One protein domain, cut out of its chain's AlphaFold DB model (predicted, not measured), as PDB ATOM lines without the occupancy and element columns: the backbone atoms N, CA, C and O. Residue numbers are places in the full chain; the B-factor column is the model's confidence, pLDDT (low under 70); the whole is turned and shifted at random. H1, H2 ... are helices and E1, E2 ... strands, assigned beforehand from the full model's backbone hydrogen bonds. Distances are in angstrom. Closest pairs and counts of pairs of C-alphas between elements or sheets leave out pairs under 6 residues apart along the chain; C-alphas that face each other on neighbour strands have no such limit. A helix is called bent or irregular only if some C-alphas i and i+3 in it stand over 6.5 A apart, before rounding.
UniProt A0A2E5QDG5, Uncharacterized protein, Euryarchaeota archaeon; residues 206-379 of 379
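What this domain is: This is residues 206 to 379 of the 379 residues of an uncharacterized protein of Euryarchaeota archaeon (UniProt A0A2E5QDG5). Two lobes make an L-like whole: a twisted four-stranded antiparallel sheet, E1 to E4, with H4 covering one face, and a helical lobe where H5 crosses H3 and H6 folds back along part of H5 as a hairpin. The long, kinked H3 bridges the two, its residues 280 to 292 running along E3, while small H1 and H2 sit at the helical lobe's side and residues 230 to 235 stick out from the sheet's far end. The printed part has 174 residues with six named helices and four named strands, in the order E1 E2 E3 H1 H2 H3 E4 H4 H5 H6; the sheet's order is E1 - E2 - E3 - E4, and the class is mixed, helices and strands. It is only just loose, close to compact, with a radius of gyration of the C-alphas of 19.1 A, and spans 55 by 45 by 27 A.

How they stand to each other: Start at the twisted sheet, where E1, residues 210 to 215, E2, residues 218 to 225, and E3, residues 240 to 249, form a meander, each strand the antiparallel neighbour of the one before. E1 and E2 are a hairpin, with N 211 and O 222 2.8 A apart; E2 and E3 are another, with N 223 and O 243 2.8 A apart. E4, residues 294 to 296, is an edge strand beside E3, antiparallel, with N 240 and O 296 2.8 A apart. Look next at H4, residues 301 to 319: it is on one face of the sheet, two layers in all, at a height over the sheet of 9.2 A, over E2 and E3 and along the strands, and the closest C-alphas of E1 and H4, Asn 215 and Met 319, are 6.0 A apart. H3, residues 273 to 292, is also on the sheet, at a height of 11.2 A; the closest C-alphas of E3 and H3, Ile 244 and Val 289, are 5.7 A apart. The hub is H5, residues 323 to 344, which touches three helices. With residues 327 to 335 alone it touches H3, at a steep tilt of 65 degrees, opposite ways; the closest C-alphas, Gly 283 and Ser 331, are 4.4 A apart. H5 and H6, residues 353 to 377, touch as a helical hairpin, opposite ways at a steep tilt of 45 degrees, with the closest C-alphas, Ile 333 and Ile 370, 6.6 A apart. H1, residues 251 to 257, touches H5 about perpendicular, at 85 degrees, with the closest C-alphas, Ser 257 and Arg 325, 5.5 A apart. H2, residues 262 to 268, touches no helix but is near H6. Every O i to N i+4 pair is within hydrogen-bond range in H1, H2, H4, H5 and H6; in H3 14 of 16 are.

Where its parts are: Find C-alpha 210 at (-36.115, 16.275, -57.666), where E1 begins; E1 is 16.3 A long, E2 22.6 A, E3 26.4 A and E4 7.0 A. H1 and H2 are short, 9.9 and 10.1 A. H3 is 28.7 A long and irregular, with C-alphas 278 and 281 7.2 A apart and a kink of 37 degrees near residue 281. H4 is 27.3 A and H5 31.2 A long. H6, 36.5 A, runs from C-alpha 353 at (-44.686, -4.504, -22.760) to C-alpha 377 at (-27.558, 27.694, -22.705).

The domain as a whole: The two C-alphas farthest apart, those of Glu 234 and Lys 263, are 58.1 A apart. The printed part has no cut. The link from E2 to E3 is long, 14 residues, and within it residues 230 to 235 stand free. The mean pLDDT of the printed part is 77.6; look for values under 70 at residues 226 to 238, 250 to 264, 266 to 270, 348 to 354 and 379.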
ATOM      1  N   ILE A 206     -34.801  22.236 -60.459       85.69
ATOM      2  CA  ILE A 206     -35.654  21.055 -60.601       85.69
ATOM      3  C   ILE A 206     -35.071  20.163 -61.692       85.69
ATOM      4  O   ILE A 206     -34.757  20.663 -62.777       85.69
ATOM      5  N   ASP A 207     -34.943  18.871 -61.405       84.06
ATOM      6  CA  ASP A 207     -34.499  17.840 -62.347       84.06
ATOM      7  C   ASP A 207     -35.396  16.604 -62.207       84.06
ATOM      8  O   ASP A 207     -35.415  15.949 -61.169       84.06
ATOM      9  N   GLY A 208     -36.232  16.333 -63.211       81.81
ATOM     10  CA  GLY A 208     -37.259  15.296 -63.115       81.81
ATOM     11  C   GLY A 208     -38.227  15.544 -61.950       81.81
ATOM     12  O   GLY A 208     -39.031  16.474 -61.998       81.81
ATOM     13  N   ASN A 209     -38.174  14.692 -60.927       83.19
ATOM     14  CA  ASN A 209     -38.992  14.790 -59.711       83.19
ATOM     15  C   ASN A 209     -38.250  15.418 -58.525       83.19
ATOM     16  O   ASN A 209     -38.822  15.575 -57.448       83.19
ATOM     17  N   GLU A 210     -36.985  15.778 -58.717       90.44
ATOM     18  CA  GLU A 210     -36.115  16.275 -57.666       90.44
ATOM     19  C   GLU A 210     -36.166  17.798 -57.605       90.44
ATOM     20  O   GLU A 210     -36.092  18.482 -58.629       90.44
ATOM     21  N   ILE A 211     -36.249  18.335 -56.391       90.88
ATOM     22  CA  ILE A 211     -36.086  19.756 -56.108       90.88
ATOM     23  C   ILE A 211     -34.858  19.924 -55.227       90.88
ATOM     24  O   ILE A 211     -34.787  19.353 -54.140       90.88
ATOM     25  N   THR A 212     -33.920  20.761 -55.668       91.25
ATOM     26  CA  THR A 212     -32.770  21.174 -54.862       91.25
ATOM     27  C   THR A 212     -32.990  22.585 -54.329       91.25
ATOM     28  O   THR A 212     -33.133  23.546 -55.095       91.25
ATOM     29  N   ILE A 213     -32.970  22.711 -53.004       90.00
ATOM     30  CA  ILE A 213     -33.054  23.973 -52.274       90.00
ATOM     31  C   ILE A 213     -31.707  24.258 -51.629       90.00
ATOM     32  O   ILE A 213     -31.175  23.438 -50.885       90.00
ATOM     33  N   GLN A 214     -31.187  25.459 -51.871       86.31
ATOM     34  CA  GLN A 214     -30.018  25.979 -51.177       86.31
ATOM     35  C   GLN A 214     -30.446  27.119 -50.256       86.31
ATOM     36  O   GLN A 214     -30.982  28.127 -50.716       86.31
ATOM     37  N   ASN A 215     -30.178  26.984 -48.961       80.62
ATOM     38  CA  ASN A 215     -30.400  28.049 -47.989       80.62
ATOM     39  C   ASN A 215     -29.285  28.063 -46.945       80.62
ATOM     40  O   ASN A 215     -29.013  27.041 -46.326       80.62
ATOM     41  N   ASN A 216     -28.656  29.220 -46.715       73.69
ATOM     42  CA  ASN A 216     -27.678  29.432 -45.641       73.69
ATOM     43  C   ASN A 216     -26.612  28.321 -45.517       73.69
ATOM     44  O   ASN A 216     -26.340  27.850 -44.419       73.69
ATOM     45  N   GLY A 217     -26.020  27.886 -46.636       73.38
ATOM     46  CA  GLY A 217     -24.977  26.846 -46.651       73.38
ATOM     47  C   GLY A 217     -25.471  25.420 -46.370       73.38
ATOM     48  O   GLY A 217     -24.653  24.548 -46.069       73.38
ATOM     49  N   ILE A 218     -26.785  25.205 -46.463       78.44
ATOM     50  CA  ILE A 218     -27.444  23.901 -46.527       78.44
ATOM     51  C   ILE A 218     -27.958  23.715 -47.949       78.44
ATOM     52  O   ILE A 218     -28.654  24.590 -48.466       78.44
ATOM     53  N   GLU A 219     -27.636  22.588 -48.563       86.94
ATOM     54  CA  GLU A 219     -28.251  22.127 -49.799       86.94
ATOM     55  C   GLU A 219     -29.078  20.880 -49.489       86.94
ATOM     56  O   GLU A 219     -28.547  19.876 -49.027       86.94
ATOM     57  N   ILE A 220     -30.384  20.950 -49.723       87.50
ATOM     58  CA  ILE A 220     -31.297  19.823 -49.544       87.50
ATOM     59  C   ILE A 220     -31.886  19.489 -50.903       87.50
ATOM     60  O   ILE A 220     -32.497  20.351 -51.536       87.50
ATOM     61  N   THR A 221     -31.728  18.240 -51.328       90.56
ATOM     62  CA  THR A 221     -32.436  17.694 -52.483       90.56
ATOM     63  C   THR A 221     -33.466  16.690 -52.003       90.56
ATOM     64  O   THR A 221     -33.143  15.764 -51.256       90.56
ATOM     65  N   PHE A 222     -34.708  16.870 -52.434       90.06
ATOM     66  CA  PHE A 222     -35.792  15.941 -52.152       90.06
ATOM     67  C   PHE A 222     -36.553  15.590 -53.425       90.06
ATOM     68  O   PHE A 222     -36.661  16.395 -54.349       90.06
ATOM     69  N   GLU A 223     -37.074  14.375 -53.457       88.94
ATOM     70  CA  GLU A 223     -37.923  13.853 -54.515       88.94
ATOM     71  C   GLU A 223     -39.386  14.092 -54.169       88.94
ATOM     72  O   GLU A 223     -39.797  13.810 -53.044       88.94
ATOM     73  N   ILE A 224     -40.182  14.543 -55.138       84.50
ATOM     74  CA  ILE A 224     -41.642  14.515 -55.057       84.50
ATOM     75  C   ILE A 224     -42.159  13.457 -56.027       84.50
ATOM     76  O   ILE A 224     -42.076  13.641 -57.243       84.50
ATOM     77  N   LYS A 225     -42.779  12.395 -55.510       78.06
ATOM     78  CA  LYS A 225     -43.542  11.451 -56.336       78.06
ATOM     79  C   LYS A 225     -45.029  11.676 -56.133       78.06
ATOM     80  O   LYS A 225     -45.489  11.895 -55.017       78.06
ATOM     81  N   MET A 226     -45.787  11.613 -57.220       69.81
ATOM     82  CA  MET A 226     -47.253  11.758 -57.208       69.81
ATOM     83  C   MET A 226     -47.976  10.486 -57.655       69.81
ATOM     84  O   MET A 226     -49.182  10.493 -57.912       69.81
ATOM     85  N   MET A 227     -47.218   9.396 -57.765       63.53
ATOM     86  CA  MET A 227     -47.674   8.083 -58.185       63.53
ATOM     87  C   MET A 227     -46.852   6.992 -57.503       63.53
ATOM     88  O   MET A 227     -45.698   7.247 -57.144       63.53
ATOM     89  N   PRO A 228     -47.430   5.790 -57.357       55.88
ATOM     90  CA  PRO A 228     -46.713   4.633 -56.852       55.88
ATOM     91  C   PRO A 228     -45.610   4.156 -57.791       55.88
ATOM     92  O   PRO A 228     -45.725   4.237 -59.014       55.88
ATOM     93  N   ASP A 229     -44.548   3.628 -57.181       49.47
ATOM     94  CA  ASP A 229     -43.410   3.041 -57.884       49.47
ATOM     95  C   ASP A 229     -43.825   1.791 -58.684       49.47
ATOM     96  O   ASP A 229     -44.724   1.032 -58.301       49.47
ATOM     97  N   GLU A 230     -43.146   1.577 -59.815       46.97
ATOM     98  CA  GLU A 230     -43.386   0.466 -60.737       46.97
ATOM     99  C   GLU A 230     -43.337  -0.890 -60.006       46.97
ATOM    100  O   GLU A 230     -42.283  -1.363 -59.586       46.97
ATOM    101  N   GLY A 231     -44.500  -1.532 -59.854       45.88
ATOM    102  CA  GLY A 231     -44.616  -2.851 -59.219       45.88
ATOM    103  C   GLY A 231     -45.960  -3.116 -58.545       45.88
ATOM    104  O   GLY A 231     -46.381  -4.266 -58.480       45.88
ATOM    105  N   ASN A 232     -46.677  -2.065 -58.135       42.62
ATOM    106  CA  ASN A 232     -48.003  -2.153 -57.505       42.62
ATOM    107  C   ASN A 232     -49.124  -1.616 -58.417       42.62
ATOM    108  O   ASN A 232     -50.042  -0.937 -57.968       42.62
ATOM    109  N   MET A 233     -49.064  -1.943 -59.712       45.66
ATOM    110  CA  MET A 233     -50.049  -1.520 -60.726       45.66
ATOM    111  C   MET A 233     -51.441  -2.167 -60.575       45.66
ATOM    112  O   MET A 233     -52.315  -1.917 -61.398       45.66
ATOM    113  N   GLU A 234     -51.671  -2.999 -59.554       42.94
ATOM    114  CA  GLU A 234     -52.982  -3.627 -59.328       42.94
ATOM    115  C   GLU A 234     -54.011  -2.706 -58.655       42.94
ATOM    116  O   GLU A 234     -55.182  -3.073 -58.589       42.94
ATOM    117  N   TYR A 235     -53.634  -1.501 -58.208       39.78
ATOM    118  CA  TYR A 235     -54.582  -0.588 -57.570       39.78
ATOM    119  C   TYR A 235     -54.408   0.863 -58.015       39.78
ATOM    120  O   TYR A 235     -53.299   1.382 -58.094       39.78
ATOM    121  N   GLU A 236     -55.551   1.519 -58.221       50.22
ATOM    122  CA  GLU A 236     -55.799   2.954 -58.444       50.22
ATOM    123  C   GLU A 236     -55.333   3.848 -57.268       50.22
ATOM    124  O   GLU A 236     -55.954   4.863 -56.943       50.22
ATOM    125  N   ASN A 237     -54.265   3.464 -56.569       55.06
ATOM    126  CA  ASN A 237     -53.812   4.133 -55.364       55.06
ATOM    127  C   ASN A 237     -52.995   5.364 -55.746       55.06
ATOM    128  O   ASN A 237     -51.817   5.293 -56.087       55.06
ATOM    129  N   LYS A 238     -53.667   6.512 -55.682       65.81
ATOM    130  CA  LYS A 238     -53.049   7.836 -55.692       65.81
ATOM    131  C   LYS A 238     -52.070   7.912 -54.521       65.81
ATOM    132  O   LYS A 238     -52.433   7.536 -53.409       65.81
ATOM    133  N   GLN A 239     -50.876   8.443 -54.759       73.25
ATOM    134  CA  GLN A 239     -49.838   8.613 -53.744       73.25
ATOM    135  C   GLN A 239     -49.208   9.989 -53.916       73.25
ATOM    136  O   GLN A 239     -48.948  10.403 -55.033       73.25
ATOM    137  N   ILE A 240     -48.943  10.702 -52.827       78.25
ATOM    138  CA  ILE A 240     -48.000  11.821 -52.826       78.25
ATOM    139  C   ILE A 240     -46.932  11.472 -51.805       78.25
ATOM    140  O   ILE A 240     -47.251  11.246 -50.637       78.25
ATOM    141  N   SER A 241     -45.677  11.443 -52.225       82.31
ATOM    142  CA  SER A 241     -44.552  11.270 -51.321       82.31
ATOM    143  C   SER A 241     -43.500  12.340 -51.538       82.31
ATOM    144  O   SER A 241     -43.291  12.844 -52.642       82.31
ATOM    145  N   CYS A 242     -42.858  12.689 -50.434       87.06
ATOM    146  CA  CYS A 242     -41.656  13.486 -50.398       87.06
ATOM    147  C   CYS A 242     -40.569  12.639 -49.746       87.06
ATOM    148  O   CYS A 242     -40.805  12.077 -48.677       87.06
ATOM    149  N   SER A 243     -39.403  12.535 -50.374       88.12
ATOM    150  CA  SER A 243     -38.267  11.787 -49.829       88.12
ATOM    151  C   SER A 243     -36.993  12.603 -49.933       88.12
ATOM    152  O   SER A 243     -36.693  13.143 -50.993       88.12
ATOM    153  N   ILE A 244     -36.221  12.688 -48.851       87.81
ATOM    154  CA  ILE A 244     -34.907  13.334 -48.899       87.81
ATOM    155  C   ILE A 244     -33.936  12.437 -49.674       87.81
ATOM    156  O   ILE A 244     -33.717  11.290 -49.296       87.81
ATOM    157  N   ILE A 245     -33.351  12.970 -50.749       86.00
ATOM    158  CA  ILE A 245     -32.342  12.284 -51.573       86.00
ATOM    159  C   ILE A 245     -30.944  12.614 -51.063       86.00
ATOM    160  O   ILE A 245     -30.082  11.743 -50.951       86.00
ATOM    161  N   SER A 246     -30.700  13.890 -50.774       82.50
ATOM    162  CA  SER A 246     -29.418  14.348 -50.260       82.50
ATOM    163  C   SER A 246     -29.583  15.570 -49.371       82.50
ATOM    164  O   SER A 246     -30.485  16.393 -49.542       82.50
ATOM    165  N   CYS A 247     -28.682  15.684 -48.406       80.31
ATOM    166  CA  CYS A 247     -28.534  16.849 -47.555       80.31
ATOM    167  C   CYS A 247     -27.035  17.119 -47.431       80.31
ATOM    168  O   CYS A 247     -26.330  16.390 -46.731       80.31
ATOM    169  N   ASP A 248     -26.536  18.124 -48.150       77.88
ATOM    170  CA  ASP A 248     -25.186  18.631 -47.935       77.88
ATOM    171  C   ASP A 248     -25.248  19.804 -46.964       77.88
ATOM    172  O   ASP A 248     -25.999  20.770 -47.128       77.88
ATOM    173  N   PHE A 249     -24.449  19.703 -45.915       72.69
ATOM    174  CA  PHE A 249     -24.424  20.676 -44.852       72.69
ATOM    175  C   PHE A 249     -22.987  21.042 -44.529       72.69
ATOM    176  O   PHE A 249     -22.181  20.214 -44.089       72.69
ATOM    177  N   ALA A 250     -22.655  22.321 -44.708       65.69
ATOM    178  CA  ALA A 250     -21.326  22.808 -44.394       65.69
ATOM    179  C   ALA A 250     -21.014  22.568 -42.904       65.69
ATOM    180  O   ALA A 250     -21.599  23.200 -42.022       65.69
ATOM    181  N   LYS A 251     -20.032  21.698 -42.609       60.16
ATOM    182  CA  LYS A 251     -19.597  21.344 -41.237       60.16
ATOM    183  C   LYS A 251     -19.405  22.548 -40.309       60.16
ATOM    184  O   LYS A 251     -19.702  22.463 -39.122       60.16
ATOM    185  N   ASN A 252     -18.940  23.679 -40.842       57.94
ATOM    186  CA  ASN A 252     -18.743  24.904 -40.065       57.94
ATOM    187  C   ASN A 252     -20.061  25.492 -39.539       57.94
ATOM    188  O   ASN A 252     -20.074  26.062 -38.456       57.94
ATOM    189  N   ILE A 253     -21.171  25.343 -40.262       58.41
ATOM    190  CA  ILE A 253     -22.499  25.773 -39.805       58.41
ATOM    191  C   ILE A 253     -23.004  24.809 -38.735       58.41
ATOM    192  O   ILE A 253     -23.530  25.257 -37.725       58.41
ATOM    193  N   ALA A 254     -22.742  23.514 -38.883       56.91
ATOM    194  CA  ALA A 254     -23.055  22.494 -37.888       56.91
ATOM    195  C   ALA A 254     -22.397  22.758 -36.533       56.91
ATOM    196  O   ALA A 254     -23.060  22.794 -35.498       56.91
ATOM    197  N   ILE A 255     -21.092  23.019 -36.567       57.03
ATOM    198  CA  ILE A 255     -20.289  23.306 -35.382       57.03
ATOM    199  C   ILE A 255     -20.674  24.671 -34.791       57.03
ATOM    200  O   ILE A 255     -20.767  24.803 -33.579       57.03
ATOM    201  N   ASN A 256     -20.952  25.684 -35.615       56.34
ATOM    202  CA  ASN A 256     -21.275  27.024 -35.111       56.34
ATOM    203  C   ASN A 256     -22.742  27.204 -34.681       56.34
ATOM    204  O   ASN A 256     -23.036  28.156 -33.961       56.34
ATOM    205  N   SER A 257     -23.664  26.338 -35.113       57.56
ATOM    206  CA  SER A 257     -25.102  26.508 -34.845       57.56
ATOM    207  C   SER A 257     -25.542  25.904 -33.515       57.56
ATOM    208  O   SER A 257     -26.460  26.442 -32.893       57.56
ATOM    209  N   PHE A 258     -24.893  24.828 -33.057       60.81
ATOM    210  CA  PHE A 258     -25.080  24.312 -31.702       60.81
ATOM    211  C   PHE A 258     -23.923  23.392 -31.282       60.81
ATOM    212  O   PHE A 258     -23.922  22.193 -31.553       60.81
ATOM    213  N   TYR A 259     -22.923  23.956 -30.606       65.25
ATOM    214  CA  TYR A 259     -21.853  23.185 -29.979       65.25
ATOM    215  C   TYR A 259     -22.085  23.166 -28.463       65.25
ATOM    216  O   TYR A 259     -21.974  24.230 -27.842       65.25
ATOM    217  N   PRO A 260     -22.411  22.010 -27.850       66.75
ATOM    218  CA  PRO A 260     -22.613  21.943 -26.408       66.75
ATOM    219  C   PRO A 260     -21.373  22.442 -25.664       66.75
ATOM    220  O   PRO A 260     -20.236  22.177 -26.062       66.75
ATOM    221  N   SER A 261     -21.564  23.173 -24.569       69.12
ATOM    222  CA  SER A 261     -20.426  23.671 -23.792       69.12
ATOM    223  C   SER A 261     -19.594  22.517 -23.201       69.12
ATOM    224  O   SER A 261     -20.099  21.424 -22.956       69.12
ATOM    225  N   ASN A 262     -18.315  22.744 -22.868       68.75
ATOM    226  CA  ASN A 262     -17.519  21.729 -22.149       68.75
ATOM    227  C   ASN A 262     -18.200  21.279 -20.838       68.75
ATOM    228  O   ASN A 262     -18.141  20.107 -20.476       68.75
ATOM    229  N   LYS A 263     -18.938  22.185 -20.176       69.25
ATOM    230  CA  LYS A 263     -19.754  21.873 -18.992       69.25
ATOM    231  C   LYS A 263     -20.907  20.918 -19.307       69.25
ATOM    232  O   LYS A 263     -21.290  20.133 -18.442       69.25
ATOM    233  N   TRP A 264     -21.478  20.984 -20.508       69.81
ATOM    234  CA  TRP A 264     -22.504  20.049 -20.963       69.81
ATOM    235  C   TRP A 264     -21.937  18.632 -21.073       69.81
ATOM    236  O   TRP A 264     -22.544  17.693 -20.555       69.81
ATOM    237  N   PHE A 265     -20.743  18.489 -21.660       70.25
ATOM    238  CA  PHE A 265     -20.047  17.204 -21.767       70.25
ATOM    239  C   PHE A 265     -19.666  16.637 -20.395       70.25
ATOM    240  O   PHE A 265     -19.878  15.453 -20.149       70.25
ATOM    241  N   GLU A 266     -19.193  17.474 -19.471       67.50
ATOM    242  CA  GLU A 266     -18.885  17.067 -18.092       67.50
ATOM    243  C   GLU A 266     -20.131  16.607 -17.316       67.50
ATOM    244  O   GLU A 266     -20.065  15.650 -16.547       67.50
ATOM    245  N   LYS A 267     -21.281  17.267 -17.520       67.44
ATOM    246  CA  LYS A 267     -22.541  16.947 -16.825       67.44
ATOM    247  C   LYS A 267     -23.293  15.758 -17.416       67.44
ATOM    248  O   LYS A 267     -24.018  15.089 -16.681       67.44
ATOM    249  N   ASN A 268     -23.184  15.533 -18.723       65.44
ATOM    250  CA  ASN A 268     -23.921  14.472 -19.402       65.44
ATOM    251  C   ASN A 268     -23.052  13.230 -19.627       65.44
ATOM    252  O   ASN A 268     -23.578  12.135 -19.537       65.44
ATOM    253  N   GLY A 269     -21.731  13.335 -19.793       60.12
ATOM    254  CA  GLY A 269     -20.804  12.198 -19.662       60.12
ATOM    255  C   GLY A 269     -21.073  10.990 -20.574       60.12
ATOM    256  O   GLY A 269     -20.577   9.899 -20.290       60.12
ATOM    257  N   TYR A 270     -21.877  11.148 -21.632       66.00
ATOM    258  CA  TYR A 270     -22.251  10.057 -22.539       66.00
ATOM    259  C   TYR A 270     -21.306   9.941 -23.756       66.00
ATOM    260  O   TYR A 270     -21.272   8.890 -24.389       66.00
ATOM    261  N   CYS A 271     -20.492  10.960 -24.077       70.12
ATOM    262  CA  CYS A 271     -19.475  10.883 -25.139       70.12
ATOM    263  C   CYS A 271     -18.363  11.950 -25.003       70.12
ATOM    264  O   CYS A 271     -18.512  12.930 -24.270       70.12
ATOM    265  N   SER A 272     -17.241  11.752 -25.710       75.19
ATOM    266  CA  SER A 272     -16.179  12.758 -25.861       75.19
ATOM    267  C   SER A 272     -16.534  13.800 -26.927       75.19
ATOM    268  O   SER A 272     -17.336  13.528 -27.819       75.19
ATOM    269  N   LYS A 273     -15.868  14.963 -26.878       76.56
ATOM    270  CA  LYS A 273     -15.949  16.018 -27.903       76.56
ATOM    271  C   LYS A 273     -15.758  15.472 -29.325       76.56
ATOM    272  O   LYS A 273     -16.619  15.672 -30.173       76.56
ATOM    273  N   ASP A 274     -14.678  14.731 -29.564       77.62
ATOM    274  CA  ASP A 274     -14.359  14.218 -30.903       77.62
ATOM    275  C   ASP A 274     -15.426  13.234 -31.403       77.62
ATOM    276  O   ASP A 274     -15.810  13.242 -32.573       77.62
ATOM    277  N   ARG A 275     -15.949  12.395 -30.494       78.56
ATOM    278  CA  ARG A 275     -17.036  11.473 -30.823       78.56
ATOM    279  C   ARG A 275     -18.304  12.261 -31.144       78.56
ATOM    280  O   ARG A 275     -18.922  11.967 -32.153       78.56
ATOM    281  N   TRP A 276     -18.650  13.293 -30.382       79.19
ATOM    282  CA  TRP A 276     -19.787  14.163 -30.695       79.19
ATOM    283  C   TRP A 276     -19.672  14.815 -32.077       79.19
ATOM    284  O   TRP A 276     -20.585  14.687 -32.885       79.19
ATOM    285  N   GLU A 277     -18.538  15.454 -32.382       78.69
ATOM    286  CA  GLU A 277     -18.311  16.143 -33.662       78.69
ATOM    287  C   GLU A 277     -18.459  15.212 -34.874       78.69
ATOM    288  O   GLU A 277     -18.995  15.620 -35.905       78.69
ATOM    289  N   SER A 278     -18.049  13.946 -34.742       80.62
ATOM    290  CA  SER A 278     -18.226  12.937 -35.795       80.62
ATOM    291  C   SER A 278     -19.690  12.576 -36.080       80.62
ATOM    292  O   SER A 278     -20.006  12.196 -37.205       80.62
ATOM    293  N   TRP A 279     -20.579  12.730 -35.093       81.38
ATOM    294  CA  TRP A 279     -22.004  12.410 -35.203       81.38
ATOM    295  C   TRP A 279     -22.855  13.574 -35.714       81.38
ATOM    296  O   TRP A 279     -23.988  13.350 -36.128       81.38
ATOM    297  N   ILE A 280     -22.319  14.800 -35.730       78.69
ATOM    298  CA  ILE A 280     -23.068  15.993 -36.140       78.69
ATOM    299  C   ILE A 280     -23.703  15.837 -37.537       78.69
ATOM    300  O   ILE A 280     -24.909  16.053 -37.630       78.69
ATOM    301  N   PRO A 281     -22.980  15.433 -38.604       77.62
ATOM    302  CA  PRO A 281     -23.594  15.276 -39.926       77.62
ATOM    303  C   PRO A 281     -24.767  14.289 -39.925       77.62
ATOM    304  O   PRO A 281     -25.816  14.588 -40.485       77.62
ATOM    305  N   PHE A 282     -24.620  13.166 -39.216       79.19
ATOM    306  CA  PHE A 282     -25.657  12.139 -39.111       79.19
ATOM    307  C   PHE A 282     -26.883  12.623 -38.334       79.19
ATOM    308  O   PHE A 282     -28.000  12.329 -38.733       79.19
ATOM    309  N   GLY A 283     -26.698  13.387 -37.252       80.44
ATOM    310  CA  GLY A 283     -27.821  13.960 -36.505       80.44
ATOM    311  C   GLY A 283     -28.635  14.957 -37.336       80.44
ATOM    312  O   GLY A 283     -29.861  14.982 -37.231       80.44
ATOM    313  N   PHE A 284     -27.961  15.739 -38.187       80.31
ATOM    314  CA  PHE A 284     -28.616  16.633 -39.144       80.31
ATOM    315  C   PHE A 284     -29.384  15.862 -40.202       80.31
ATOM    316  O   PHE A 284     -30.562  16.135 -40.410       80.31
ATOM    317  N   GLU A 285     -28.742  14.893 -40.845       80.12
ATOM    318  CA  GLU A 285     -29.391  14.050 -41.842       80.12
ATOM    319  C   GLU A 285     -30.607  13.327 -41.249       80.12
ATOM    320  O   GLU A 285     -31.691  13.404 -41.816       80.12
ATOM    321  N   GLU A 286     -30.476  12.733 -40.060       82.38
ATOM    322  CA  GLU A 286     -31.571  12.060 -39.359       82.38
ATOM    323  C   GLU A 286     -32.741  13.011 -39.067       82.38
ATOM    324  O   GLU A 286     -33.893  12.651 -39.306       82.38
ATOM    325  N   TYR A 287     -32.477  14.231 -38.585       84.81
ATOM    326  CA  TYR A 287     -33.532  15.228 -38.375       84.81
ATOM    327  C   TYR A 287     -34.246  15.581 -39.686       84.81
ATOM    328  O   TYR A 287     -35.471  15.523 -39.753       84.81
ATOM    329  N   ILE A 288     -33.482  15.917 -40.728       84.88
ATOM    330  CA  ILE A 288     -34.008  16.343 -42.031       84.88
ATOM    331  C   ILE A 288     -34.821  15.223 -42.685       84.88
ATOM    332  O   ILE A 288     -35.937  15.464 -43.140       84.88
ATOM    333  N   VAL A 289     -34.304  13.993 -42.682       86.00
ATOM    334  CA  VAL A 289     -35.000  12.816 -43.213       86.00
ATOM    335  C   VAL A 289     -36.301  12.578 -42.453       86.00
ATOM    336  O   VAL A 289     -37.339  12.439 -43.094       86.00
ATOM    337  N   ASN A 290     -36.280  12.582 -41.118       84.81
ATOM    338  CA  ASN A 290     -37.476  12.321 -40.311       84.81
ATOM    339  C   ASN A 290     -38.545  13.415 -40.442       84.81
ATOM    340  O   ASN A 290     -39.736  13.112 -40.406       84.81
ATOM    341  N   GLU A 291     -38.139  14.677 -40.576       85.50
ATOM    342  CA  GLU A 291     -39.067  15.806 -40.690       85.50
ATOM    343  C   GLU A 291     -39.731  15.860 -42.076       85.50
ATOM    344  O   GLU A 291     -40.923  16.156 -42.201       85.50
ATOM    345  N   PHE A 292     -38.963  15.575 -43.129       88.69
ATOM    346  CA  PHE A 292     -39.353  15.891 -44.503       88.69
ATOM    347  C   PHE A 292     -39.601  14.677 -45.397       88.69
ATOM    348  O   PHE A 292     -40.102  14.849 -46.507       88.69
ATOM    349  N   THR A 293     -39.331  13.461 -44.918       90.56
ATOM    350  CA  THR A 293     -39.724  12.231 -45.616       90.56
ATOM    351  C   THR A 293     -41.105  11.792 -45.161       90.56
ATOM    352  O   THR A 293     -41.337  11.529 -43.982       90.56
ATOM    353  N   TRP A 294     -42.048  11.717 -46.092       92.00
ATOM    354  CA  TRP A 294     -43.411  11.291 -45.805       92.00
ATOM    355  C   TRP A 294     -44.126  10.816 -47.062       92.00
ATOM    356  O   TRP A 294     -43.773  11.163 -48.184       92.00
ATOM    357  N   GLU A 295     -45.193  10.060 -46.845       89.56
ATOM    358  CA  GLU A 295     -46.093   9.574 -47.880       89.56
ATOM    359  C   GLU A 295     -47.535   9.738 -47.406       89.56
ATOM    360  O   GLU A 295     -47.841   9.542 -46.226       89.56
ATOM    361  N   ILE A 296     -48.420  10.098 -48.328       85.06
ATOM    362  CA  ILE A 296     -49.865  10.025 -48.153       85.06
ATOM    363  C   ILE A 296     -50.488   9.341 -49.370       85.06
ATOM    364  O   ILE A 296     -50.005   9.497 -50.488       85.06
ATOM    365  N   ASN A 297     -51.596   8.638 -49.152       83.94
ATOM    366  CA  ASN A 297     -52.375   7.995 -50.208       83.94
ATOM    367  C   ASN A 297     -53.762   8.656 -50.274       83.94
ATOM    368  O   ASN A 297     -54.689   8.187 -49.609       83.94
ATOM    369  N   PRO A 298     -53.893   9.813 -50.953       74.69
ATOM    370  CA  PRO A 298     -55.097  10.632 -50.889       74.69
ATOM    371  C   PRO A 298     -56.277   9.963 -51.598       74.69
ATOM    372  O   PRO A 298     -56.193   9.539 -52.749       74.69
ATOM    373  N   THR A 299     -57.416   9.946 -50.918       74.81
ATOM    374  CA  THR A 299     -58.697   9.414 -51.400       74.81
ATOM    375  C   THR A 299     -59.647  10.512 -51.883       74.81
ATOM    376  O   THR A 299     -60.571  10.236 -52.649       74.81
ATOM    377  N   THR A 300     -59.407  11.772 -51.495       72.62
ATOM    378  CA  THR A 300     -60.211  12.943 -51.891       72.62
ATOM    379  C   THR A 300     -59.363  14.061 -52.507       72.62
ATOM    380  O   THR A 300     -58.150  14.134 -52.301       72.62
ATOM    381  N   GLY A 301     -60.002  14.978 -53.245       72.38
ATOM    382  CA  GLY A 301     -59.331  16.170 -53.784       72.38
ATOM    383  C   GLY A 301     -58.772  17.110 -52.703       72.38
ATOM    384  O   GLY A 301     -57.734  17.728 -52.919       72.38
ATOM    385  N   GLU A 302     -59.404  17.172 -51.525       81.19
ATOM    386  CA  GLU A 302     -58.909  17.955 -50.378       81.19
ATOM    387  C   GLU A 302     -57.667  17.322 -49.742       81.19
ATOM    388  O   GLU A 302     -56.723  18.027 -49.405       81.19
ATOM    389  N   GLU A 303     -57.617  15.993 -49.624       81.75
ATOM    390  CA  GLU A 303     -56.418  15.291 -49.141       81.75
ATOM    391  C   GLU A 303     -55.239  15.466 -50.104       81.75
ATOM    392  O   GLU A 303     -54.104  15.664 -49.672       81.75
ATOM    393  N   PHE A 304     -55.511  15.453 -51.411       78.06
ATOM    394  CA  PHE A 304     -54.500  15.722 -52.431       78.06
ATOM    395  C   PHE A 304     -53.968  17.160 -52.325       78.06
ATOM    396  O   PHE A 304     -52.756  17.380 -52.291       78.06
ATOM    397  N   LYS A 305     -54.873  18.140 -52.197       81.62
ATOM    398  CA  LYS A 305     -54.530  19.547 -51.951       81.62
ATOM    399  C   LYS A 305     -53.686  19.712 -50.685       81.62
ATOM    400  O   LYS A 305     -52.641  20.356 -50.743       81.62
ATOM    401  N   ALA A 306     -54.088  19.091 -49.578       86.88
ATOM    402  CA  ALA A 306     -53.349  19.128 -48.319       86.88
ATOM    403  C   ALA A 306     -51.932  18.541 -48.460       86.88
ATOM    404  O   ALA A 306     -50.987  19.049 -47.856       86.88
ATOM    405  N   GLY A 307     -51.758  17.513 -49.298       87.88
ATOM    406  CA  GLY A 307     -50.444  16.991 -49.676       87.88
ATOM    407  C   GLY A 307     -49.549  18.040 -50.332       87.88
ATOM    408  O   GLY A 307     -48.407  18.222 -49.917       87.88
ATOM    409  N   ILE A 308     -50.073  18.781 -51.309       85.69
ATOM    410  CA  ILE A 308     -49.336  19.866 -51.979       85.69
ATOM    411  C   ILE A 308     -49.021  20.997 -50.993       85.69
ATOM    412  O   ILE A 308     -47.890  21.477 -50.935       85.69
ATOM    413  N   GLU A 309     -49.988  21.399 -50.168       89.56
ATOM    414  CA  GLU A 309     -49.792  22.425 -49.136       89.56
ATOM    415  C   GLU A 309     -48.716  22.025 -48.118       89.56
ATOM    416  O   GLU A 309     -47.934  22.869 -47.671       89.56
ATOM    417  N   ARG A 310     -48.603  20.731 -47.799       91.88
ATOM    418  CA  ARG A 310     -47.518  20.201 -46.965       91.88
ATOM    419  C   ARG A 310     -46.148  20.372 -47.628       91.88
ATOM    420  O   ARG A 310     -45.204  20.755 -46.939       91.88
ATOM    421  N   ILE A 311     -46.038  20.157 -48.941       89.81
ATOM    422  CA  ILE A 311     -44.799  20.417 -49.699       89.81
ATOM    423  C   ILE A 311     -44.447  21.911 -49.643       89.81
ATOM    424  O   ILE A 311     -43.304  22.263 -49.358       89.81
ATOM    425  N   ILE A 312     -45.426  22.802 -49.831       90.94
ATOM    426  CA  ILE A 312     -45.218  24.257 -49.715       90.94
ATOM    427  C   ILE A 312     -44.697  24.622 -48.319       90.94
ATOM    428  O   ILE A 312     -43.712  25.350 -48.190       90.94
ATOM    429  N   SER A 313     -45.328  24.097 -47.265       92.25
ATOM    430  CA  SER A 313     -44.925  24.352 -45.878       92.25
ATOM    431  C   SER A 313     -43.506  23.859 -45.582       92.25
ATOM    432  O   SER A 313     -42.737  24.541 -44.898       92.25
ATOM    433  N   MET A 314     -43.126  22.710 -46.140       91.06
ATOM    434  CA  MET A 314     -41.763  22.194 -46.066       91.06
ATOM    435  C   MET A 314     -40.766  23.147 -46.734       91.06
ATOM    436  O   MET A 314     -39.791  23.544 -46.098       91.06
ATOM    437  N   ILE A 315     -41.031  23.569 -47.975       90.44
ATOM    438  CA  ILE A 315     -40.192  24.530 -48.706       90.44
ATOM    439  C   ILE A 315     -40.004  25.813 -47.881       90.44
ATOM    440  O   ILE A 315     -38.879  26.270 -47.674       90.44
ATOM    441  N   GLN A 316     -41.094  26.369 -47.349       90.88
ATOM    442  CA  GLN A 316     -41.061  27.579 -46.523       90.88
ATOM    443  C   GLN A 316     -40.271  27.382 -45.224       90.88
ATOM    444  O   GLN A 316     -39.561  28.287 -44.781       90.88
ATOM    445  N   THR A 317     -40.365  26.197 -44.620       90.25
ATOM    446  CA  THR A 317     -39.619  25.850 -43.408       90.25
ATOM    447  C   THR A 317     -38.123  25.799 -43.694       90.25
ATOM    448  O   THR A 317     -37.362  26.437 -42.967       90.25
ATOM    449  N   ILE A 318     -37.710  25.123 -44.772       88.12
ATOM    450  CA  ILE A 318     -36.308  25.041 -45.209       88.12
ATOM    451  C   ILE A 318     -35.751  26.436 -45.510       88.12
ATOM    452  O   ILE A 318     -34.629  26.748 -45.118       88.12
ATOM    453  N   MET A 319     -36.542  27.302 -46.151       88.56
ATOM    454  CA  MET A 319     -36.142  28.672 -46.497       88.56
ATOM    455  C   MET A 319     -36.146  29.650 -45.316       88.56
ATOM    456  O   MET A 319     -35.630  30.761 -45.437       88.56
ATOM    457  N   SER A 320     -36.706  29.273 -44.165       89.38
ATOM    458  CA  SER A 320     -36.803  30.181 -43.021       89.38
ATOM    459  C   SER A 320     -35.426  30.539 -42.441       89.38
ATOM    460  O   SER A 320     -34.533  29.698 -42.335       89.38
ATOM    461  N   GLU A 321     -35.249  31.790 -41.997       84.25
ATOM    462  CA  GLU A 321     -33.983  32.262 -41.403       84.25
ATOM    463  C   GLU A 321     -33.542  31.416 -40.193       84.25
ATOM    464  O   GLU A 321     -32.354  31.208 -39.954       84.25
ATOM    465  N   GLY A 322     -34.506  30.892 -39.431       83.81
ATOM    466  CA  GLY A 322     -34.264  30.077 -38.241       83.81
ATOM    467  C   GLY A 322     -34.024  28.591 -38.511       83.81
ATOM    468  O   GLY A 322     -33.805  27.847 -37.552       83.81
ATOM    469  N   PHE A 323     -34.084  28.146 -39.769       85.94
ATOM    470  CA  PHE A 323     -34.029  26.732 -40.127       85.94
ATOM    471  C   PHE A 323     -32.733  26.057 -39.676       85.94
ATOM    472  O   PHE A 323     -32.782  25.106 -38.902       85.94
ATOM    473  N   ALA A 324     -31.576  26.600 -40.070       80.12
ATOM    474  CA  ALA A 324     -30.269  26.028 -39.738       80.12
ATOM    475  C   ALA A 324     -30.069  25.872 -38.222       80.12
ATOM    476  O   ALA A 324     -29.594  24.844 -37.743       80.12
ATOM    477  N   ARG A 325     -30.501  26.876 -37.447       79.75
ATOM    478  CA  ARG A 325     -30.432  26.848 -35.981       79.75
ATOM    479  C   ARG A 325     -31.365  25.795 -35.387       79.75
ATOM    480  O   ARG A 325     -30.969  25.093 -34.463       79.75
ATOM    481  N   ARG A 326     -32.597  25.686 -35.897       83.50
ATOM    482  CA  ARG A 326     -33.562  24.673 -35.447       83.50
ATOM    483  C   ARG A 326     -33.055  23.267 -35.748       83.50
ATOM    484  O   ARG A 326     -33.016  22.447 -34.839       83.50
ATOM    485  N   ALA A 327     -32.588  23.038 -36.974       83.00
ATOM    486  CA  ALA A 327     -31.990  21.778 -37.382       83.00
ATOM    487  C   ALA A 327     -30.802  21.408 -36.483       83.00
ATOM    488  O   ALA A 327     -30.722  20.276 -36.023       83.00
ATOM    489  N   ALA A 328     -29.945  22.369 -36.121       79.81
ATOM    490  CA  ALA A 328     -28.833  22.135 -35.197       79.81
ATOM    491  C   ALA A 328     -29.269  21.695 -33.795       79.81
ATOM    492  O   ALA A 328     -28.668  20.793 -33.208       79.81
ATOM    493  N   ILE A 329     -30.314  22.325 -33.257       81.38
ATOM    494  CA  ILE A 329     -30.862  21.988 -31.941       81.38
ATOM    495  C   ILE A 329     -31.464  20.582 -31.962       81.38
ATOM    496  O   ILE A 329     -31.133  19.772 -31.098       81.38
ATOM    497  N   GLU A 330     -32.298  20.272 -32.954       85.81
ATOM    498  CA  GLU A 330     -32.920  18.948 -33.062       85.81
ATOM    499  C   GLU A 330     -31.870  17.857 -33.308       85.81
ATOM    500  O   GLU A 330     -31.899  16.822 -32.650       85.81
ATOM    501  N   SER A 331     -30.849  18.130 -34.126       81.94
ATOM    502  CA  SER A 331     -29.706  17.223 -34.326       81.94
ATOM    503  C   SER A 331     -28.958  16.947 -33.025       81.94
ATOM    504  O   SER A 331     -28.618  15.809 -32.719       81.94
ATOM    505  N   THR A 332     -28.720  17.987 -32.222       80.81
ATOM    506  CA  THR A 332     -28.072  17.865 -30.908       80.81
ATOM    507  C   THR A 332     -28.892  16.977 -29.982       80.81
ATOM    508  O   THR A 332     -28.336  16.123 -29.291       80.81
ATOM    509  N   ILE A 333     -30.213  17.152 -29.974       82.94
ATOM    510  CA  ILE A 333     -31.111  16.313 -29.183       82.94
ATOM    511  C   ILE A 333     -31.016  14.867 -29.668       82.94
ATOM    512  O   ILE A 333     -30.752  13.999 -28.843       82.94
ATOM    513  N   SER A 334     -31.129  14.602 -30.972       84.06
ATOM    514  CA  SER A 334     -31.024  13.249 -31.537       84.06
ATOM    515  C   SER A 334     -29.706  12.561 -31.174       84.06
ATOM    516  O   SER A 334     -29.713  11.431 -30.686       84.06
ATOM    517  N   ILE A 335     -28.574  13.262 -31.296       84.19
ATOM    518  CA  ILE A 335     -27.253  12.729 -30.934       84.19
ATOM    519  C   ILE A 335     -27.176  12.428 -29.427       84.19
ATOM    520  O   ILE A 335     -26.706  11.360 -29.027       84.19
ATOM    521  N   ALA A 336     -27.671  13.329 -28.570       83.38
ATOM    522  CA  ALA A 336     -27.712  13.101 -27.125       83.38
ATOM    523  C   ALA A 336     -28.599  11.902 -26.761       83.38
ATOM    524  O   ALA A 336     -28.190  11.051 -25.970       83.38
ATOM    525  N   MET A 337     -29.788  11.814 -27.362       85.00
ATOM    526  CA  MET A 337     -30.717  10.695 -27.202       85.00
ATOM    527  C   MET A 337     -30.068   9.379 -27.623       85.00
ATOM    528  O   MET A 337     -30.228   8.376 -26.928       85.00
ATOM    529  N   ARG A 338     -29.297   9.380 -28.717       84.81
ATOM    530  CA  ARG A 338     -28.592   8.196 -29.207       84.81
ATOM    531  C   ARG A 338     -27.553   7.702 -28.210       84.81
ATOM    532  O   ARG A 338     -27.572   6.527 -27.858       84.81
ATOM    533  N   PHE A 339     -26.686   8.584 -27.715       84.81
ATOM    534  CA  PHE A 339     -25.669   8.188 -26.739       84.81
ATOM    535  C   PHE A 339     -26.259   7.769 -25.392       84.81
ATOM    536  O   PHE A 339     -25.721   6.874 -24.738       84.81
ATOM    537  N   TRP A 340     -27.360   8.392 -24.974       86.69
ATOM    538  CA  TRP A 340     -28.108   7.942 -23.806       86.69
ATOM    539  C   TRP A 340     -28.676   6.540 -24.020       86.69
ATOM    540  O   TRP A 340     -28.447   5.673 -23.183       86.69
ATOM    541  N   GLN A 341     -29.333   6.290 -25.157       85.12
ATOM    542  CA  GLN A 341     -29.864   4.968 -25.482       85.12
ATOM    543  C   GLN A 341     -28.748   3.918 -25.521       85.12
ATOM    544  O   GLN A 341     -28.882   2.889 -24.880       85.12
ATOM    545  N   GLU A 342     -27.627   4.177 -26.198       83.88
ATOM    546  CA  GLU A 342     -26.499   3.232 -26.263       83.88
ATOM    547  C   GLU A 342     -25.939   2.854 -24.885       83.88
ATOM    548  O   GLU A 342     -25.391   1.765 -24.724       83.88
ATOM    549  N   LYS A 343     -26.044   3.748 -23.896       84.00
ATOM    550  CA  LYS A 343     -25.493   3.521 -22.559       84.00
ATOM    551  C   LYS A 343     -26.501   2.915 -21.589       84.00
ATOM    552  O   LYS A 343     -26.154   1.981 -20.876       84.00
ATOM    553  N   GLU A 344     -27.709   3.468 -21.535       83.56
ATOM    554  CA  GLU A 344     -28.731   3.084 -20.554       83.56
ATOM    555  C   GLU A 344     -29.626   1.948 -21.079       83.56
ATOM    556  O   GLU A 344     -30.108   1.132 -20.301       83.56
ATOM    557  N   TRP A 345     -29.795   1.853 -22.402       83.19
ATOM    558  CA  TRP A 345     -30.660   0.883 -23.083       83.19
ATOM    559  C   TRP A 345     -29.975   0.266 -24.326       83.19
ATOM    560  O   TRP A 345     -30.482   0.417 -25.443       83.19
ATOM    561  N   PRO A 346     -28.817  -0.413 -24.173       77.75
ATOM    562  CA  PRO A 346     -28.042  -0.945 -25.301       77.75
ATOM    563  C   PRO A 346     -28.780  -2.024 -26.111       77.75
ATOM    564  O   PRO A 346     -28.462  -2.221 -27.282       77.75
ATOM    565  N   ASP A 347     -29.763  -2.698 -25.505       70.62
ATOM    566  CA  ASP A 347     -30.641  -3.681 -26.147       70.62
ATOM    567  C   ASP A 347     -32.069  -3.535 -25.583       70.62
ATOM    568  O   ASP A 347     -32.402  -4.135 -24.556       70.62
ATOM    569  N   PRO A 348     -32.916  -2.665 -26.165       61.97
ATOM    570  CA  PRO A 348     -34.306  -2.579 -25.757       61.97
ATOM    571  C   PRO A 348     -35.013  -3.863 -26.204       61.97
ATOM    572  O   PRO A 348     -35.410  -3.996 -27.358       61.97
ATOM    573  N   HIS A 349     -35.167  -4.829 -25.299       61.94
ATOM    574  CA  HIS A 349     -35.947  -6.032 -25.572       61.94
ATOM    575  C   HIS A 349     -37.414  -5.649 -25.832       61.94
ATOM    576  O   HIS A 349     -38.182  -5.383 -24.910       61.94
ATOM    577  N   TYR A 350     -37.807  -5.631 -27.107       59.31
ATOM    578  CA  TYR A 350     -39.148  -5.249 -27.570       59.31
ATOM    579  C   TYR A 350     -40.253  -6.258 -27.206       59.31
ATOM    580  O   TYR A 350     -41.419  -6.030 -27.527       59.31
ATOM    581  N   GLU A 351     -39.899  -7.373 -26.567       55.84
ATOM    582  CA  GLU A 351     -40.799  -8.498 -26.300       55.84
ATOM    583  C   GLU A 351     -41.611  -8.348 -24.997       55.84
ATOM    584  O   GLU A 351     -42.650  -8.993 -24.868       55.84
ATOM    585  N   ASP A 352     -41.210  -7.469 -24.067       63.75
ATOM    586  CA  ASP A 352     -41.949  -7.206 -22.820       63.75
ATOM    587  C   ASP A 352     -42.575  -5.797 -22.820       63.75
ATOM    588  O   ASP A 352     -41.901  -4.766 -22.940       63.75
ATOM    589  N   SER A 353     -43.906  -5.743 -22.697       60.75
ATOM    590  CA  SER A 353     -44.686  -4.504 -22.760       60.75
ATOM    591  C   SER A 353     -44.402  -3.554 -21.593       60.75
ATOM    592  O   SER A 353     -44.493  -2.337 -21.781       60.75
ATOM    593  N   TYR A 354     -44.010  -4.076 -20.426       59.31
ATOM    594  CA  TYR A 354     -43.641  -3.260 -19.266       59.31
ATOM    595  C   TYR A 354     -42.285  -2.579 -19.476       59.31
ATOM    596  O   TYR A 354     -42.164  -1.369 -19.293       59.31
ATOM    597  N   THR A 355     -41.300  -3.316 -19.991       71.12
ATOM    598  CA  THR A 355     -39.965  -2.794 -20.318       71.12
ATOM    599  C   THR A 355     -40.023  -1.711 -21.400       71.12
ATOM    600  O   THR A 355     -39.323  -0.702 -21.326       71.12
ATOM    601  N   MET A 356     -40.929  -1.855 -22.375       78.38
ATOM    602  CA  MET A 356     -41.154  -0.835 -23.404       78.38
ATOM    603  C   MET A 356     -41.852   0.425 -22.882       78.38
ATOM    604  O   MET A 356     -41.630   1.514 -23.423       78.38
ATOM    605  N   GLN A 357     -42.703   0.308 -21.861       81.62
ATOM    606  CA  GLN A 357     -43.332   1.464 -21.227       81.62
ATOM    607  C   GLN A 357     -42.309   2.273 -20.420       81.62
ATOM    608  O   GLN A 357     -42.274   3.499 -20.562       81.62
ATOM    609  N   ASP A 358     -41.446   1.597 -19.661       83.62
ATOM    610  CA  ASP A 358     -40.363   2.226 -18.898       83.62
ATOM    611  C   ASP A 358     -39.354   2.909 -19.827       83.62
ATOM    612  O   ASP A 358     -39.088   4.102 -19.670       83.62
ATOM    613  N   TYR A 359     -38.907   2.224 -20.889       85.00
ATOM    614  CA  TYR A 359     -38.055   2.822 -21.921       85.00
ATOM    615  C   TYR A 359     -38.671   4.102 -22.505       85.00
ATOM    616  O   TYR A 359     -37.998   5.128 -22.612       85.00
ATOM    617  N   ARG A 360     -39.962   4.086 -22.869       85.50
ATOM    618  CA  ARG A 360     -40.647   5.272 -23.417       85.50
ATOM    619  C   ARG A 360     -40.712   6.412 -22.404       85.50
ATOM    620  O   ARG A 360     -40.490   7.562 -22.787       85.50
ATOM    621  N   ALA A 361     -41.010   6.111 -21.141       88.25
ATOM    622  CA  ALA A 361     -41.087   7.107 -20.079       88.25
ATOM    623  C   ALA A 361     -39.717   7.747 -19.805       88.25
ATOM    624  O   ALA A 361     -39.607   8.975 -19.744       88.25
ATOM    625  N   GLU A 362     -38.662   6.938 -19.708       88.44
ATOM    626  CA  GLU A 362     -37.295   7.421 -19.513       88.44
ATOM    627  C   GLU A 362     -36.784   8.208 -20.719       88.44
ATOM    628  O   GLU A 362     -36.208   9.283 -20.548       88.44
ATOM    629  N   ARG A 363     -37.072   7.735 -21.940       89.50
ATOM    630  CA  ARG A 363     -36.748   8.437 -23.186       89.50
ATOM    631  C   ARG A 363     -37.366   9.834 -23.203       89.50
ATOM    632  O   ARG A 363     -36.663  10.810 -23.447       89.50
ATOM    633  N   GLN A 364     -38.659   9.951 -22.893       90.94
ATOM    634  CA  GLN A 364     -39.354  11.243 -22.829       90.94
ATOM    635  C   GLN A 364     -38.795  12.153 -21.726       90.94
ATOM    636  O   GLN A 364     -38.636  13.360 -21.927       90.94
ATOM    637  N   ALA A 365     -38.486  11.593 -20.554       89.56
ATOM    638  CA  ALA A 365     -37.901  12.347 -19.451       89.56
ATOM    639  C   ALA A 365     -36.505  12.883 -19.810       89.56
ATOM    640  O   ALA A 365     -36.196  14.044 -19.519       89.56
ATOM    641  N   TYR A 366     -35.683  12.064 -20.468       87.88
ATOM    642  CA  TYR A 366     -34.352  12.452 -20.911       87.88
ATOM    643  C   TYR A 366     -34.406  13.499 -22.030       87.88
ATOM    644  O   TYR A 366     -33.733  14.525 -21.925       87.88
ATOM    645  N   GLU A 367     -35.281  13.335 -23.027       89.81
ATOM    646  CA  GLU A 367     -35.488  14.340 -24.076       89.81
ATOM    647  C   GLU A 367     -35.883  15.698 -23.474       89.81
ATOM    648  O   GLU A 367     -35.280  16.731 -23.777       89.81
ATOM    649  N   LYS A 368     -36.846  15.701 -22.541       90.62
ATOM    650  CA  LYS A 368     -37.279  16.912 -21.832       90.62
ATOM    651  C   LYS A 368     -36.132  17.568 -21.059       90.62
ATOM    652  O   LYS A 368     -36.014  18.794 -21.061       90.62
ATOM    653  N   LYS A 369     -35.283  16.767 -20.407       86.81
ATOM    654  CA  LYS A 369     -34.089  17.244 -19.695       86.81
ATOM    655  C   LYS A 369     -33.103  17.915 -20.654       86.81
ATOM    656  O   LYS A 369     -32.650  19.018 -20.354       86.81
ATOM    657  N   ILE A 370     -32.798  17.297 -21.796       84.50
ATOM    658  CA  ILE A 370     -31.877  17.868 -22.789       84.50
ATOM    659  C   ILE A 370     -32.438  19.163 -23.381       84.50
ATOM    660  O   ILE A 370     -31.733  20.170 -23.400       84.50
ATOM    661  N   ARG A 371     -33.718  19.190 -23.774       87.31
ATOM    662  CA  ARG A 371     -34.376  20.409 -24.277       87.31
ATOM    663  C   ARG A 371     -34.299  21.565 -23.275       87.31
ATOM    664  O   ARG A 371     -34.019  22.695 -23.669       87.31
ATOM    665  N   ALA A 372     -34.497  21.294 -21.982       85.31
ATOM    666  CA  ALA A 372     -34.370  22.307 -20.933       85.31
ATOM    667  C   ALA A 372     -32.934  22.842 -20.802       85.31
ATOM    668  O   ALA A 372     -32.745  24.052 -20.706       85.31
ATOM    669  N   MET A 373     -31.927  21.962 -20.856       80.81
ATOM    670  CA  MET A 373     -30.515  22.368 -20.823       80.81
ATOM    671  C   MET A 373     -30.143  23.247 -22.018       80.81
ATOM    672  O   MET A 373     -29.499  24.275 -21.844       80.81
ATOM    673  N   ILE A 374     -30.586  22.869 -23.219       79.31
ATOM    674  CA  ILE A 374     -30.364  23.653 -24.439       79.31
ATOM    675  C   ILE A 374     -30.995  25.044 -24.304       79.31
ATOM    676  O   ILE A 374     -30.347  26.051 -24.578       79.31
ATOM    677  N   ALA A 375     -32.236  25.119 -23.816       81.56
ATOM    678  CA  ALA A 375     -32.924  26.391 -23.611       81.56
ATOM    679  C   ALA A 375     -32.244  27.288 -22.559       81.56
ATOM    680  O   ALA A 375     -32.331  28.510 -22.663       81.56
ATOM    681  N   GLU A 376     -31.588  26.712 -21.548       80.19
ATOM    682  CA  GLU A 376     -30.779  27.459 -20.578       80.19
ATOM    683  C   GLU A 376     -29.485  28.003 -21.192       80.19
ATOM    684  O   GLU A 376     -29.148  29.149 -20.920       80.19
ATOM    685  N   GLU A 377     -28.785  27.232 -22.030       72.94
ATOM    686  CA  GLU A 377     -27.558  27.694 -22.705       72.94
ATOM    687  C   GLU A 377     -27.819  28.783 -23.762       72.94
ATOM    688  O   GLU A 377     -26.908  29.523 -24.126       72.94
ATOM    689  N   MET A 378     -29.056  28.895 -24.255       70.06
ATOM    690  CA  MET A 378     -29.465  29.903 -25.243       70.06
ATOM    691  C   MET A 378     -29.905  31.248 -24.638       70.06
ATOM    692  O   MET A 378     -30.186  32.172 -25.406       70.06
ATOM    693  N   LYS A 379     -30.020  31.343 -23.308       65.75
ATOM    694  CA  LYS A 379     -30.302  32.588 -22.570       65.75
ATOM    695  C   LYS A 379     -29.008  33.308 -22.226       65.75
ATOM    696  O   LYS A 379     -29.034  34.556 -22.278       65.75
TER     697      LYS A 379